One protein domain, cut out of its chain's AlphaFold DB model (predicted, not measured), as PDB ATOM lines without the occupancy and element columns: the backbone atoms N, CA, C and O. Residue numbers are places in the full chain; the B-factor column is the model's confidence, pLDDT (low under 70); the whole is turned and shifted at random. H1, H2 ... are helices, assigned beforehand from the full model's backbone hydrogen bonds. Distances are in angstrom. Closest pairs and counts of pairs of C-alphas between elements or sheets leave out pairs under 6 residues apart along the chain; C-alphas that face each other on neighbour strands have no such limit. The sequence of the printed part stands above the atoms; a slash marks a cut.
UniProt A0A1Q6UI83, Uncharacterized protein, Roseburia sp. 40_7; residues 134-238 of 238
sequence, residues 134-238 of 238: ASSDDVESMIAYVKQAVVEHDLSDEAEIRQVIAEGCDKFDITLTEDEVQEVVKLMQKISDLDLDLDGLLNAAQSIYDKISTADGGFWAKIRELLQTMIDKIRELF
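What this domain is: This is residues 134 to 238 of the 238 residues of an uncharacterized protein of Roseburia sp. 40_7 (UniProt A0A1Q6UI83). Three helices set at steep angles form the core: H1 and H2 fold back on each other as a hairpin, and H3 crosses H2 and meets H1 with its last residues, 188 to 192. The short helices H4 and H5 sit on the other side of H1 from H2, and the long last helix H6 runs loosely beside H1 and H2, reached by a turn at residues 213 to 219 that stands free. The printed part has 105 residues with six named helices, H1 to H6 in that order, and no named strand; the class is all helix. It is compact, with a radius of gyration of the C-alphas of 13.5 A, and spans 40 by 31 by 27 A.

How they stand to each other: H1, residues 136 to 153, is the hub and touches three other helices. H2, residues 158 to 171, makes a helical hairpin with H1, at a steep tilt of 39 degrees, opposite ways; they touch through residues 142 to 150 of H1 alone, the closest C-alphas being those of Met 142 and Gly 168, 5.1 A apart. H3, residues 178 to 192, touches H2 at a steep tilt of 67 degrees, with the C-alphas of Ile 161 and Val 185 closest at 6.2 A. H3 touches H1 with residues 188 to 192 alone, at a steep tilt of 47 degrees, the same way; the closest C-alphas are those of Val 151 and Ser 192, 5.9 A apart. H4, residues 198 to 204, touches H1 at a shallow tilt of 13 degrees, opposite ways, through residues 148 to 152 of H1 alone; the C-alphas of Val 151 and Leu 198 are closest, at 7.1 A. H5, residues 206 to 213, is close to H1 but not clearly touching, about perpendicular at 79 degrees, with the C-alphas of Ser 141 and Ile 208 closest at 6.2 A. H6, residues 218 to 237, is near H1 and close to H2 but not clearly touching, the closest C-alphas of H2 and H6 being those of Glu 160 and Met 230, 7.8 A apart. In H1, H2, H3, H4 and H6 every O i to N i+4 pair is within hydrogen-bond range; in H5 it is 3 of 4.

Where its parts are: H1 begins at C-alpha 136, (-7.837, 25.031, 5.528), and is 25.9 A long. H2 measures 19.9 A and H3 20.7 A. H4 has seven residues and H5 eight. H6, 28.5 A, ends at C-alpha 237, (-8.507, 38.402, 41.935).

The domain as a whole: The C-alphas farthest apart are those of Ser 135 and Phe 238, 40.3 A. The printed part has no cut, and no link is long. The mean pLDDT of the printed part is 74.9; residues 195 to 238 are under 70.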
ATOM      1  N   ALA A 134     -13.756  28.722   6.505       74.56
ATOM      2  CA  ALA A 134     -12.398  29.203   6.715       74.56
ATOM      3  C   ALA A 134     -11.414  28.469   5.783       74.56
ATOM      4  O   ALA A 134     -11.640  27.329   5.371       74.56
ATOM      5  N   SER A 135     -10.320  29.135   5.415       80.69
ATOM      6  CA  SER A 135      -9.243  28.512   4.641       80.69
ATOM      7  C   SER A 135      -8.605  27.385   5.457       80.69
ATOM      8  O   SER A 135      -8.250  27.600   6.614       80.69
ATOM      9  N   SER A 136      -8.440  26.200   4.860       77.25
ATOM     10  CA  SER A 136      -7.837  25.031   5.528       77.25
ATOM     11  C   SER A 136      -6.455  25.355   6.107       77.25
ATOM     12  O   SER A 136      -6.228  25.148   7.295       77.25
ATOM     13  N   ASP A 137      -5.597  26.026   5.330       78.50
ATOM     14  CA  ASP A 137      -4.279  26.486   5.787       78.50
ATOM     15  C   ASP A 137      -4.354  27.424   7.008       78.50
ATOM     16  O   ASP A 137      -3.495  27.355   7.892       78.50
ATOM     17  N   ASP A 138      -5.354  28.308   7.068       84.12
ATOM     18  CA  ASP A 138      -5.495  29.280   8.157       84.12
ATOM     19  C   ASP A 138      -6.037  28.604   9.421       84.12
ATOM     20  O   ASP A 138      -5.543  28.869  10.517       84.12
ATOM     21  N   VAL A 139      -7.003  27.684   9.283       86.56
ATOM     22  CA  VAL A 139      -7.546  26.894  10.403       86.56
ATOM     23  C   VAL A 139      -6.459  26.025  11.020       86.56
ATOM     24  O   VAL A 139      -6.280  26.049  12.238       86.56
ATOM     25  N   GLU A 140      -5.709  25.293  10.193       80.81
ATOM     26  CA  GLU A 140      -4.582  24.480  10.656       80.81
ATOM     27  C   GLU A 140      -3.545  25.346  11.383       80.81
ATOM     28  O   GLU A 140      -3.069  24.976  12.459       80.81
ATOM     29  N   SER A 141      -3.235  26.530  10.841       80.25
ATOM     30  CA  SER A 141      -2.286  27.462  11.459       80.25
ATOM     31  C   SER A 141      -2.799  28.039  12.785       80.25
ATOM     32  O   SER A 141      -2.019  28.177  13.728       80.25
ATOM     33  N   MET A 142      -4.097  28.333  12.888       88.81
ATOM     34  CA  MET A 142      -4.735  28.815  14.114       88.81
ATOM     35  C   MET A 142      -4.743  27.747  15.205       88.81
ATOM     36  O   MET A 142      -4.297  28.020  16.316       88.81
ATOM     37  N   ILE A 143      -5.162  26.518  14.893       89.06
ATOM     38  CA  ILE A 143      -5.161  25.417  15.864       89.06
ATOM     39  C   ILE A 143      -3.740  25.116  16.342       89.06
ATOM     40  O   ILE A 143      -3.521  24.977  17.546       89.06
ATOM     41  N   ALA A 144      -2.760  25.081  15.433       82.50
ATOM     42  CA  ALA A 144      -1.358  24.896  15.797       82.50
ATOM     43  C   ALA A 144      -0.842  26.023  16.708       82.50
ATOM     44  O   ALA A 144      -0.146  25.750  17.684       82.50
ATOM     45  N   TYR A 145      -1.216  27.275  16.425       82.56
ATOM     46  CA  TYR A 145      -0.862  28.429  17.248       82.56
ATOM     47  C   TYR A 145      -1.412  28.320  18.674       82.56
ATOM     48  O   TYR A 145      -0.657  28.460  19.636       82.56
ATOM     49  N   VAL A 146      -2.712  28.042  18.812       90.31
ATOM     50  CA  VAL A 146      -3.353  27.919  20.127       90.31
ATOM     51  C   VAL A 146      -2.745  26.750  20.897       90.31
ATOM     52  O   VAL A 146      -2.374  26.913  22.057       90.31
ATOM     53  N   LYS A 147      -2.563  25.603  20.232       87.44
ATOM     54  CA  LYS A 147      -1.928  24.416  20.813       87.44
ATOM     55  C   LYS A 147      -0.541  24.731  21.363       87.44
ATOM     56  O   LYS A 147      -0.237  24.363  22.490       87.44
ATOM     57  N   GLN A 148       0.291  25.427  20.590       79.25
ATOM     58  CA  GLN A 148       1.641  25.775  21.022       79.25
ATOM     59  C   GLN A 148       1.619  26.627  22.292       79.25
ATOM     60  O   GLN A 148       2.334  26.319  23.237       79.25
ATOM     61  N   ALA A 149       0.778  27.660  22.344       82.75
ATOM     62  CA  ALA A 149       0.669  28.503  23.531       82.75
ATOM     63  C   ALA A 149       0.147  27.728  24.751       82.75
ATOM     64  O   ALA A 149       0.649  27.930  25.851       82.75
ATOM     65  N   VAL A 150      -0.817  26.824  24.552       86.31
ATOM     66  CA  VAL A 150      -1.364  25.962  25.609       86.31
ATOM     67  C   VAL A 150      -0.284  25.073  26.212       86.31
ATOM     68  O   VAL A 150      -0.134  25.051  27.429       86.31
ATOM     69  N   VAL A 151       0.508  24.400  25.375       82.12
ATOM     70  CA  VAL A 151       1.536  23.468  25.852       82.12
ATOM     71  C   VAL A 151       2.774  24.210  26.386       82.12
ATOM     72  O   VAL A 151       3.294  23.847  27.435       82.12
ATOM     73  N   GLU A 152       3.245  25.282  25.735       78.31
ATOM     74  CA  GLU A 152       4.422  26.046  26.199       78.31
ATOM     75  C   GLU A 152       4.198  26.766  27.536       78.31
ATOM     76  O   GLU A 152       5.158  27.033  28.269       78.31
ATOM     77  N   HIS A 153       2.951  27.131  27.832       79.38
ATOM     78  CA  HIS A 153       2.595  27.904  29.019       79.38
ATOM     79  C   HIS A 153       1.760  27.133  30.038       79.38
ATOM     80  O   HIS A 153       1.363  27.738  31.031       79.38
ATOM     81  N   ASP A 154       1.553  25.830  29.825       82.31
ATOM     82  CA  ASP A 154       0.790  24.958  30.726       82.31
ATOM     83  C   ASP A 154      -0.615  25.529  31.023       82.31
ATOM     84  O   ASP A 154      -1.073  25.606  32.167       82.31
ATOM     85  N   LEU A 155      -1.279  26.035  29.974       86.12
ATOM     86  CA  LEU A 155      -2.584  26.688  30.100       86.12
ATOM     87  C   LEU A 155      -3.681  25.632  30.204       86.12
ATOM     88  O   LEU A 155      -3.941  24.906  29.249       86.12
ATOM     89  N   SER A 156      -4.384  25.606  31.331       87.25
ATOM     90  CA  SER A 156      -5.541  24.725  31.559       87.25
ATOM     91  C   SER A 156      -6.829  25.492  31.889       87.25
ATOM     92  O   SER A 156      -7.931  24.938  31.806       87.25
ATOM     93  N   ASP A 157      -6.722  26.783  32.223       91.12
ATOM     94  CA  ASP A 157      -7.871  27.630  32.526       91.12
ATOM     95  C   ASP A 157      -8.647  28.011  31.256       91.12
ATOM     96  O   ASP A 157      -8.088  28.436  30.243       91.12
ATOM     97  N   GLU A 158      -9.973  27.889  31.317       93.06
ATOM     98  CA  GLU A 158     -10.845  28.167  30.177       93.06
ATOM     99  C   GLU A 158     -10.742  29.624  29.699       93.06
ATOM    100  O   GLU A 158     -10.780  29.869  28.491       93.06
ATOM    101  N   ALA A 159     -10.613  30.600  30.603       91.06
ATOM    102  CA  ALA A 159     -10.543  32.004  30.210       91.06
ATOM    103  C   ALA A 159      -9.211  32.325  29.517       91.06
ATOM    104  O   ALA A 159      -9.210  33.039  28.510       91.06
ATOM    105  N   GLU A 160      -8.105  31.760  30.007       89.38
ATOM    106  CA  GLU A 160      -6.787  31.881  29.374       89.38
ATOM    107  C   GLU A 160      -6.787  31.254  27.973       89.38
ATOM    108  O   GLU A 160      -6.403  31.904  26.998       89.38
ATOM    109  N   ILE A 161      -7.323  30.038  27.836       93.75
ATOM    110  CA  ILE A 161      -7.431  29.342  26.547       93.75
ATOM    111  C   ILE A 161      -8.308  30.128  25.561       93.75
ATOM    112  O   ILE A 161      -7.928  30.317  24.404       93.75
ATOM    113  N   ARG A 162      -9.469  30.634  26.000       95.75
ATOM    114  CA  ARG A 162     -10.368  31.452  25.161       95.75
ATOM    115  C   ARG A 162      -9.690  32.703  24.626       95.75
ATOM    116  O   ARG A 162      -9.961  33.096  23.491       95.75
ATOM    117  N   GLN A 163      -8.816  33.321  25.413       90.31
ATOM    118  CA  GLN A 163      -8.066  34.475  24.944       90.31
ATOM    119  C   GLN A 163      -7.090  34.090  23.833       90.31
ATOM    120  O   GLN A 163      -7.079  34.742  22.791       90.31
ATOM    121  N   VAL A 164      -6.307  33.027  24.023       90.81
ATOM    122  CA  VAL A 164      -5.367  32.558  22.995       90.81
ATOM    123  C   VAL A 164      -6.112  32.189  21.708       90.81
ATOM    124  O   VAL A 164      -5.644  32.510  20.615       90.81
ATOM    125  N   ILE A 165      -7.303  31.589  21.818       94.44
ATOM    126  CA  ILE A 165      -8.181  31.322  20.669       94.44
ATOM    127  C   ILE A 165      -8.573  32.623  19.965       94.44
ATOM    128  O   ILE A 165      -8.431  32.708  18.749       94.44
ATOM    129  N   ALA A 166      -9.026  33.643  20.697       93.00
ATOM    130  CA  ALA A 166      -9.392  34.932  20.109       93.00
ATOM    131  C   ALA A 166      -8.208  35.591  19.376       93.00
ATOM    132  O   ALA A 166      -8.368  36.091  18.265       93.00
ATOM    133  N   GLU A 167      -7.005  35.523  19.946       86.81
ATOM    134  CA  GLU A 167      -5.786  36.027  19.306       86.81
ATOM    135  C   GLU A 167      -5.414  35.235  18.045       86.81
ATOM    136  O   GLU A 167      -5.002  35.819  17.040       86.81
ATOM    137  N   GLY A 168      -5.570  33.909  18.081       88.50
ATOM    138  CA  GLY A 168      -5.392  33.049  16.915       88.50
ATOM    139  C   GLY A 168      -6.375  33.411  15.802       88.50
ATOM    140  O   GLY A 168      -5.966  33.617  14.661       88.50
ATOM    141  N   CYS A 169      -7.652  33.568  16.145       90.75
ATOM    142  CA  CYS A 169      -8.698  34.015  15.231       90.75
ATOM    143  C   CYS A 169      -8.345  35.351  14.561       90.75
ATOM    144  O   CYS A 169      -8.336  35.431  13.334       90.75
ATOM    145  N   ASP A 170      -7.958  36.362  15.340       88.75
ATOM    146  CA  ASP A 170      -7.557  37.673  14.816       88.75
ATOM    147  C   ASP A 170      -6.321  37.588  13.904       88.75
ATOM    148  O   ASP A 170      -6.233  38.280  12.888       88.75
ATOM    149  N   LYS A 171      -5.344  36.740  14.251       82.12
ATOM    150  CA  LYS A 171      -4.085  36.591  13.504       82.12
ATOM    151  C   LYS A 171      -4.285  35.941  12.138       82.12
ATOM    152  O   LYS A 171      -3.604  36.325  11.186       82.12
ATOM    153  N   PHE A 172      -5.163  34.948  12.068       84.56
ATOM    154  CA  PHE A 172      -5.404  34.149  10.867       84.56
ATOM    155  C   PHE A 172      -6.694  34.547  10.133       84.56
ATOM    156  O   PHE A 172      -7.106  33.844   9.219       84.56
ATOM    157  N   ASP A 173      -7.306  35.679  10.506       86.75
ATOM    158  CA  ASP A 173      -8.550  36.201   9.917       86.75
ATOM    159  C   ASP A 173      -9.698  35.169   9.942       86.75
ATOM    160  O   ASP A 173     -10.462  35.001   8.990       86.75
ATOM    161  N   ILE A 174      -9.808  34.441  11.058       89.88
ATOM    162  CA  ILE A 174     -10.842  33.434  11.305       89.88
ATOM    163  C   ILE A 174     -11.893  34.017  12.237       89.88
ATOM    164  O   ILE A 174     -11.593  34.633  13.253       89.88
ATOM    165  N   THR A 175     -13.160  33.768  11.921       91.62
ATOM    166  CA  THR A 175     -14.275  34.043  12.829       91.62
ATOM    167  C   THR A 175     -14.879  32.726  13.279       91.62
ATOM    168  O   THR A 175     -15.319  31.940  12.444       91.62
ATOM    169  N   LEU A 176     -14.926  32.514  14.592       92.88
ATOM    170  CA  LEU A 176     -15.579  31.365  15.211       92.88
ATOM    171  C   LEU A 176     -16.876  31.792  15.901       92.88
ATOM    172  O   LEU A 176     -16.978  32.878  16.478       92.88
ATOM    173  N   THR A 177     -17.869  30.917  15.863       94.81
ATOM    174  CA  THR A 177     -19.049  30.975  16.724       94.81
ATOM    175  C   THR A 177     -18.690  30.565  18.152       94.81
ATOM    176  O   THR A 177     -17.688  29.897  18.390       94.81
ATOM    177  N   GLU A 178     -19.525  30.929  19.126       95.31
ATOM    178  CA  GLU A 178     -19.294  30.560  20.531       95.31
ATOM    179  C   GLU A 178     -19.230  29.036  20.740       95.31
ATOM    180  O   GLU A 178     -18.412  28.550  21.519       95.31
ATOM    181  N   ASP A 179     -20.040  28.275  20.000       94.19
ATOM    182  CA  ASP A 179     -20.020  26.812  20.055       94.19
ATOM    183  C   ASP A 179     -18.686  26.252  19.530       94.19
ATOM    184  O   ASP A 179     -18.104  25.362  20.148       94.19
ATOM    185  N   GLU A 180     -18.159  26.811  18.436       94.62
ATOM    186  CA  GLU A 180     -16.845  26.444  17.892       94.62
ATOM    187  C   GLU A 180     -15.708  26.822  18.843       94.62
ATOM    188  O   GLU A 180     -14.814  26.011  19.076       94.62
ATOM    189  N   VAL A 181     -15.758  28.012  19.452       96.38
ATOM    190  CA  VAL A 181     -14.793  28.411  20.489       96.38
ATOM    191  C   VAL A 181     -14.813  27.401  21.632       96.38
ATOM    192  O   VAL A 181     -13.758  26.937  22.051       96.38
ATOM    193  N   GLN A 182     -15.992  26.995  22.105       96.69
ATOM    194  CA  GLN A 182     -16.111  26.007  23.176       96.69
ATOM    195  C   GLN A 182     -15.579  24.619  22.777       96.69
ATOM    196  O   GLN A 182     -15.041  23.911  23.634       96.69
ATOM    197  N   GLU A 183     -15.732  24.205  21.513       94.44
ATOM    198  CA  GLU A 183     -15.129  22.969  20.992       94.44
ATOM    199  C   GLU A 183     -13.595  23.048  21.008       94.44
ATOM    200  O   GLU A 183     -12.947  22.112  21.482       94.44
ATOM    201  N   VAL A 184     -13.019  24.174  20.574       95.44
ATOM    202  CA  VAL A 184     -11.565  24.396  20.603       95.44
ATOM    203  C   VAL A 184     -11.048  24.479  22.043       95.44
ATOM    204  O   VAL A 184     -10.034  23.864  22.346       95.44
ATOM    205  N   VAL A 185     -11.764  25.138  22.963       96.56
ATOM    206  CA  VAL A 185     -11.407  25.171  24.396       96.56
ATOM    207  C   VAL A 185     -11.291  23.762  24.967       96.56
ATOM    208  O   VAL A 185     -10.280  23.427  25.573       96.56
ATOM    209  N   LYS A 186     -12.308  22.918  24.751       94.56
ATOM    210  CA  LYS A 186     -12.308  21.540  25.264       94.56
ATOM    211  C   LYS A 186     -11.171  20.719  24.678       94.56
ATOM    212  O   LYS A 186     -10.574  19.917  25.387       94.56
ATOM    213  N   LEU A 187     -10.882  20.915  23.392       93.75
ATOM    214  CA  LEU A 187      -9.740  20.281  22.751       93.75
ATOM    215  C   LEU A 187      -8.427  20.707  23.417       93.75
ATOM    216  O   LEU A 187      -7.612  19.855  23.746       93.75
ATOM    217  N   MET A 188      -8.237  22.006  23.648       93.88
ATOM    218  CA  MET A 188      -7.025  22.528  24.279       93.88
ATOM    219  C   MET A 188      -6.866  22.065  25.727       93.88
ATOM    220  O   MET A 188      -5.760  21.715  26.111       93.88
ATOM    221  N   GLN A 189      -7.953  21.970  26.495       92.56
ATOM    222  CA  GLN A 189      -7.923  21.396  27.847       92.56
ATOM    223  C   GLN A 189      -7.525  19.918  27.842       92.56
ATOM    224  O   GLN A 189      -6.763  19.472  28.690       92.56
ATOM    225  N   LYS A 190      -7.998  19.139  26.860       90.06
ATOM    226  CA  LYS A 190      -7.523  17.760  26.704       90.06
ATOM    227  C   LYS A 190      -6.036  17.718  26.403       90.06
ATOM    228  O   LYS A 190      -5.340  16.911  26.991       90.06
ATOM    229  N   ILE A 191      -5.575  18.575  25.496       88.19
ATOM    230  CA  ILE A 191      -4.168  18.665  25.098       88.19
ATOM    231  C   ILE A 191      -3.282  19.105  26.270       88.19
ATOM    232  O   ILE A 191      -2.189  18.570  26.400       88.19
ATOM    233  N   SER A 192      -3.728  20.040  27.117       86.75
ATOM    234  CA  SER A 192      -2.959  20.487  28.288       86.75
ATOM    235  C   SER A 192      -2.757  19.380  29.319       86.75
ATOM    236  O   SER A 192      -1.760  19.383  30.028       86.75
ATOM    237  N   ASP A 193      -3.688  18.426  29.393       85.69
ATOM    238  CA  ASP A 193      -3.598  17.284  30.307       85.69
ATOM    239  C   ASP A 193      -2.646  16.181  29.798       85.69
ATOM    240  O   ASP A 193      -2.337  15.248  30.542       85.69
ATOM    241  N   LEU A 194      -2.186  16.264  28.544       81.69
ATOM    242  CA  LEU A 194      -1.301  15.270  27.943       81.69
ATOM    243  C   LEU A 194       0.174  15.567  28.234       81.69
ATOM    244  O   LEU A 194       0.635  16.701  28.114       81.69
ATOM    245  N   ASP A 195       0.951  14.514  28.495       69.81
ATOM    246  CA  ASP A 195       2.418  14.574  28.548       69.81
ATOM    247  C   ASP A 195       2.990  14.594  27.116       69.81
ATOM    248  O   ASP A 195       3.508  13.599  26.602       69.81
ATOM    249  N   LEU A 196       2.774  15.708  26.406       65.81
ATOM    250  CA  LEU A 196       3.208  15.871  25.019       65.81
ATOM    251  C   LEU A 196       4.666  16.308  24.956       65.81
ATOM    252  O   LEU A 196       5.068  17.300  25.565       65.81
ATOM    253  N   ASP A 197       5.437  15.625  24.112       63.06
ATOM    254  CA  ASP A 197       6.754  16.104  23.716       63.06
ATOM    255  C   ASP A 197       6.602  17.382  22.870       63.06
ATOM    256  O   ASP A 197       6.288  17.346  21.672       63.06
ATOM    257  N   LEU A 198       6.813  18.527  23.524       57.19
ATOM    258  CA  LEU A 198       6.853  19.858  22.918       57.19
ATOM    259  C   LEU A 198       7.769  19.897  21.692       57.19
ATOM    260  O   LEU A 198       7.415  20.527  20.694       57.19
ATOM    261  N   ASP A 199       8.902  19.193  21.724       54.75
ATOM    262  CA  ASP A 199       9.845  19.178  20.607       54.75
ATOM    263  C   ASP A 199       9.256  18.417  19.402       54.75
ATOM    264  O   ASP A 199       9.423  18.836  18.252       54.75
ATOM    265  N   GLY A 200       8.491  17.348  19.634       56.31
ATOM    266  CA  GLY A 200       7.749  16.618  18.599       56.31
ATOM    267  C   GLY A 200       6.631  17.451  17.957       56.31
ATOM    268  O   GLY A 200       6.504  17.487  16.725       56.31
ATOM    269  N   LEU A 201       5.869  18.187  18.772       59.84
ATOM    270  CA  LEU A 201       4.818  19.102  18.307       59.84
ATOM    271  C   LEU A 201       5.380  20.257  17.472       59.84
ATOM    272  O   LEU A 201       4.854  20.556  16.397       59.84
ATOM    273  N   LEU A 202       6.468  20.878  17.933       55.09
ATOM    274  CA  LEU A 202       7.136  21.973  17.228       55.09
ATOM    275  C   LEU A 202       7.712  21.512  15.880       55.09
ATOM    276  O   LEU A 202       7.587  22.233  14.891       55.09
ATOM    277  N   ASN A 203       8.243  20.286  15.802       55.34
ATOM    278  CA  ASN A 203       8.730  19.694  14.552       55.34
ATOM    279  C   ASN A 203       7.594  19.372  13.559       55.34
ATOM    280  O   ASN A 203       7.738  19.585  12.351       55.34
ATOM    281  N   ALA A 204       6.437  18.888  14.025       50.94
ATOM    282  CA  ALA A 204       5.266  18.690  13.161       50.94
ATOM    283  C   ALA A 204       4.731  20.027  12.623       50.94
ATOM    284  O   ALA A 204       4.365  20.133  11.443       50.94
ATOM    285  N   ALA A 205       4.776  21.049  13.480       51.09
ATOM    286  CA  ALA A 205       4.436  22.422  13.172       51.09
ATOM    287  C   ALA A 205       5.553  23.182  12.442       51.09
ATOM    288  O   ALA A 205       5.307  24.320  12.080       51.09
ATOM    289  N   GLN A 206       6.734  22.616  12.147       52.12
ATOM    290  CA  GLN A 206       7.892  23.367  11.620       52.12
ATOM    291  C   GLN A 206       7.567  24.183  10.353       52.12
ATOM    292  O   GLN A 206       8.011  25.314  10.206       52.12
ATOM    293  N   SER A 207       6.721  23.665   9.456       51.94
ATOM    294  CA  SER A 207       6.272  24.399   8.260       51.94
ATOM    295  C   SER A 207       5.313  25.557   8.569       51.94
ATOM    296  O   SER A 207       5.232  26.515   7.801       51.94
ATOM    297  N   ILE A 208       4.581  25.469   9.680       50.62
ATOM    298  CA  ILE A 208       3.751  26.540  10.249       50.62
ATOM    299  C   ILE A 208       4.656  27.505  11.034       50.62
ATOM    300  O   ILE A 208       4.561  28.714  10.861       50.62
ATOM    301  N   TYR A 209       5.616  26.990  11.805       49.97
ATOM    302  CA  TYR A 209       6.627  27.746  12.530       49.97
ATOM    303  C   TYR A 209       7.499  28.572  11.586       49.97
ATOM    304  O   TYR A 209       7.760  29.721  11.889       49.97
ATOM    305  N   ASP A 210       7.889  28.088  10.411       53.78
ATOM    306  CA  ASP A 210       8.651  28.885   9.440       53.78
ATOM    307  C   ASP A 210       7.804  30.036   8.854       53.78
ATOM    308  O   ASP A 210       8.325  31.115   8.557       53.78
ATOM    309  N   LYS A 211       6.475  29.866   8.771       49.12
ATOM    310  CA  LYS A 211       5.520  30.940   8.428       49.12
ATOM    311  C   LYS A 211       5.255  31.902   9.602       49.12
ATOM    312  O   LYS A 211       4.991  33.077   9.369       49.12
ATOM    313  N   ILE A 212       5.335  31.433  10.850       49.59
ATOM    314  CA  ILE A 212       5.100  32.228  12.072       49.59
ATOM    315  C   ILE A 212       6.374  32.957  12.538       49.59
ATOM    316  O   ILE A 212       6.306  34.106  12.963       49.59
ATOM    317  N   SER A 213       7.543  32.326  12.439       48.50
ATOM    318  CA  SER A 213       8.853  32.810  12.908       48.50
ATOM    319  C   SER A 213       9.498  33.812  11.953       48.50
ATOM    320  O   SER A 213      10.340  34.610  12.364       48.50
ATOM    321  N   THR A 214       9.048  33.845  10.697       49.38
ATOM    322  CA  THR A 214       9.338  34.945   9.768       49.38
ATOM    323  C   THR A 214       8.572  36.232  10.109       49.38
ATOM    324  O   THR A 214       8.911  37.289   9.578       49.38
ATOM    325  N   ALA A 215       7.621  36.187  11.051       43.16
ATOM    326  CA  ALA A 215       6.990  37.354  11.663       43.16
ATOM    327  C   ALA A 215       7.564  37.622  13.075       43.16
ATOM    328  O   ALA A 215       6.881  37.427  14.070       43.16
ATOM    329  N   ASP A 216       8.826  38.072  13.118       50.47
ATOM    330  CA  ASP A 216       9.576  38.725  14.214       50.47
ATOM    331  C   ASP A 216       9.468  38.190  15.663       50.47
ATOM    332  O   ASP A 216       8.405  38.069  16.266       50.47
ATOM    333  N   GLY A 217      10.623  38.087  16.336       53.28
ATOM    334  CA  GLY A 217      10.759  37.774  17.773       53.28
ATOM    335  C   GLY A 217      10.033  38.714  18.760       53.28
ATOM    336  O   GLY A 217      10.059  38.470  19.963       53.28
ATOM    337  N   GLY A 218       9.353  39.760  18.280       55.41
ATOM    338  CA  GLY A 218       8.402  40.557  19.064       55.41
ATOM    339  C   GLY A 218       7.043  39.876  19.277       55.41
ATOM    340  O   GLY A 218       6.320  40.247  20.198       55.41
ATOM    341  N   PHE A 219       6.697  38.877  18.463       55.38
ATOM    342  CA  PHE A 219       5.441  38.132  18.558       55.38
ATOM    343  C   PHE A 219       5.370  37.281  19.834       55.38
ATOM    344  O   PHE A 219       4.506  37.502  20.679       55.38
ATOM    345  N   TRP A 220       6.350  36.397  20.032       58.66
ATOM    346  CA  TRP A 220       6.468  35.568  21.235       58.66
ATOM    347  C   TRP A 220       6.702  36.388  22.507       58.66
ATOM    348  O   TRP A 220       6.265  36.003  23.590       58.66
ATOM    349  N   ALA A 221       7.354  37.548  22.386       63.31
ATOM    350  CA  ALA A 221       7.509  38.479  23.499       63.31
ATOM    351  C   ALA A 221       6.159  39.066  23.948       63.31
ATOM    352  O   ALA A 221       5.907  39.122  25.146       63.31
ATOM    353  N   LYS A 222       5.276  39.433  23.008       60.00
ATOM    354  CA  LYS A 222       3.930  39.940  23.320       60.00
ATOM    355  C   LYS A 222       3.024  38.879  23.932       60.00
ATOM    356  O   LYS A 222       2.313  39.199  24.873       60.00
ATOM    357  N   ILE A 223       3.075  37.641  23.440       58.06
ATOM    358  CA  ILE A 223       2.316  36.520  24.024       58.06
ATOM    359  C   ILE A 223       2.759  36.295  25.468       58.06
ATOM    360  O   ILE A 223       1.932  36.292  26.373       58.06
ATOM    361  N   ARG A 224       4.074  36.217  25.713       61.12
ATOM    362  CA  ARG A 224       4.612  36.088  27.076       61.12
ATOM    363  C   ARG A 224       4.235  37.262  27.969       61.12
ATOM    364  O   ARG A 224       3.876  37.039  29.116       61.12
ATOM    365  N   GLU A 225       4.322  38.491  27.468       67.00
ATOM    366  CA  GLU A 225       3.972  39.693  28.232       67.00
ATOM    367  C   GLU A 225       2.478  39.710  28.576       67.00
ATOM    368  O   GLU A 225       2.119  39.946  29.725       67.00
ATOM    369  N   LEU A 226       1.596  39.381  27.632       60.50
ATOM    370  CA  LEU A 226       0.151  39.323  27.858       60.50
ATOM    371  C   LEU A 226      -0.245  38.193  28.809       60.50
ATOM    372  O   LEU A 226      -1.000  38.454  29.742       60.50
ATOM    373  N   LEU A 227       0.302  36.986  28.631       57.06
ATOM    374  CA  LEU A 227       0.071  35.858  29.537       57.06
ATOM    375  C   LEU A 227       0.582  36.165  30.948       57.06
ATOM    376  O   LEU A 227      -0.130  35.923  31.915       57.06
ATOM    377  N   GLN A 228       1.753  36.796  31.089       65.06
ATOM    378  CA  GLN A 228       2.235  37.272  32.393       65.06
ATOM    379  C   GLN A 228       1.278  38.300  33.004       65.06
ATOM    380  O   GLN A 228       0.866  38.150  34.150       65.06
ATOM    381  N   THR A 229       0.851  39.298  32.226       65.75
ATOM    382  CA  THR A 229      -0.075  40.336  32.712       65.75
ATOM    383  C   THR A 229      -1.449  39.758  33.091       65.75
ATOM    384  O   THR A 229      -2.143  40.309  33.944       65.75
ATOM    385  N   MET A 230      -1.870  38.671  32.444       57.53
ATOM    386  CA  MET A 230      -3.126  37.961  32.695       57.53
ATOM    387  C   MET A 230      -3.054  37.088  33.945       57.53
ATOM    388  O   MET A 230      -3.896  37.246  34.829       57.53
ATOM    389  N   ILE A 231      -2.018  36.251  34.061       58.66
ATOM    390  CA  ILE A 231      -1.745  35.445  35.257       58.66
ATOM    391  C   ILE A 231      -1.653  36.355  36.484       58.66
ATOM    392  O   ILE A 231      -2.221  36.044  37.529       58.66
ATOM    393  N   ASP A 232      -0.995  37.510  36.355       68.00
ATOM    394  CA  ASP A 232      -0.887  38.482  37.441       68.00
ATOM    395  C   ASP A 232      -2.259  39.062  37.830       68.00
ATOM    396  O   ASP A 232      -2.581  39.131  39.014       68.00
ATOM    397  N   LYS A 233      -3.123  39.392  36.861       60.59
ATOM    398  CA  LYS A 233      -4.488  39.885  37.136       60.59
ATOM    399  C   LYS A 233      -5.410  38.830  37.746       60.59
ATOM    400  O   LYS A 233      -6.237  39.173  38.586       60.59
ATOM    401  N   ILE A 234      -5.297  37.567  37.333       56.34
ATOM    402  CA  ILE A 234      -6.080  36.461  37.903       56.34
ATOM    403  C   ILE A 234      -5.596  36.158  39.327       56.34
ATOM    404  O   ILE A 234      -6.420  35.997  40.225       56.34
ATOM    405  N   ARG A 235      -4.278  36.174  39.569       58.34
ATOM    406  CA  ARG A 235      -3.689  36.054  40.916       58.34
ATOM    407  C   ARG A 235      -4.021  37.223  41.839       58.34
ATOM    408  O   ARG A 235      -3.978  37.045  43.044       58.34
ATOM    409  N   GLU A 236      -4.323  38.406  41.309       65.81
ATOM    410  CA  GLU A 236      -4.804  39.545  42.106       65.81
ATOM    411  C   GLU A 236      -6.307  39.460  42.446       65.81
ATOM    412  O   GLU A 236      -6.777  40.164  43.342       65.81
ATOM    413  N   LEU A 237      -7.068  38.616  41.742       53.22
ATOM    414  CA  LEU A 237      -8.507  38.402  41.935       53.22
ATOM    415  C   LEU A 237      -8.840  37.252  42.909       53.22
ATOM    416  O   LEU A 237     -10.004  37.134  43.306       53.22
ATOM    417  N   PHE A 238      -7.845  36.459  43.322       44.03
ATOM    418  CA  PHE A 238      -7.938  35.351  44.287       44.03
ATOM    419  C   PHE A 238      -6.887  35.468  45.399       44.03
ATOM    420  O   PHE A 238      -7.132  34.897  46.488       44.03
TER     421      PHE A 238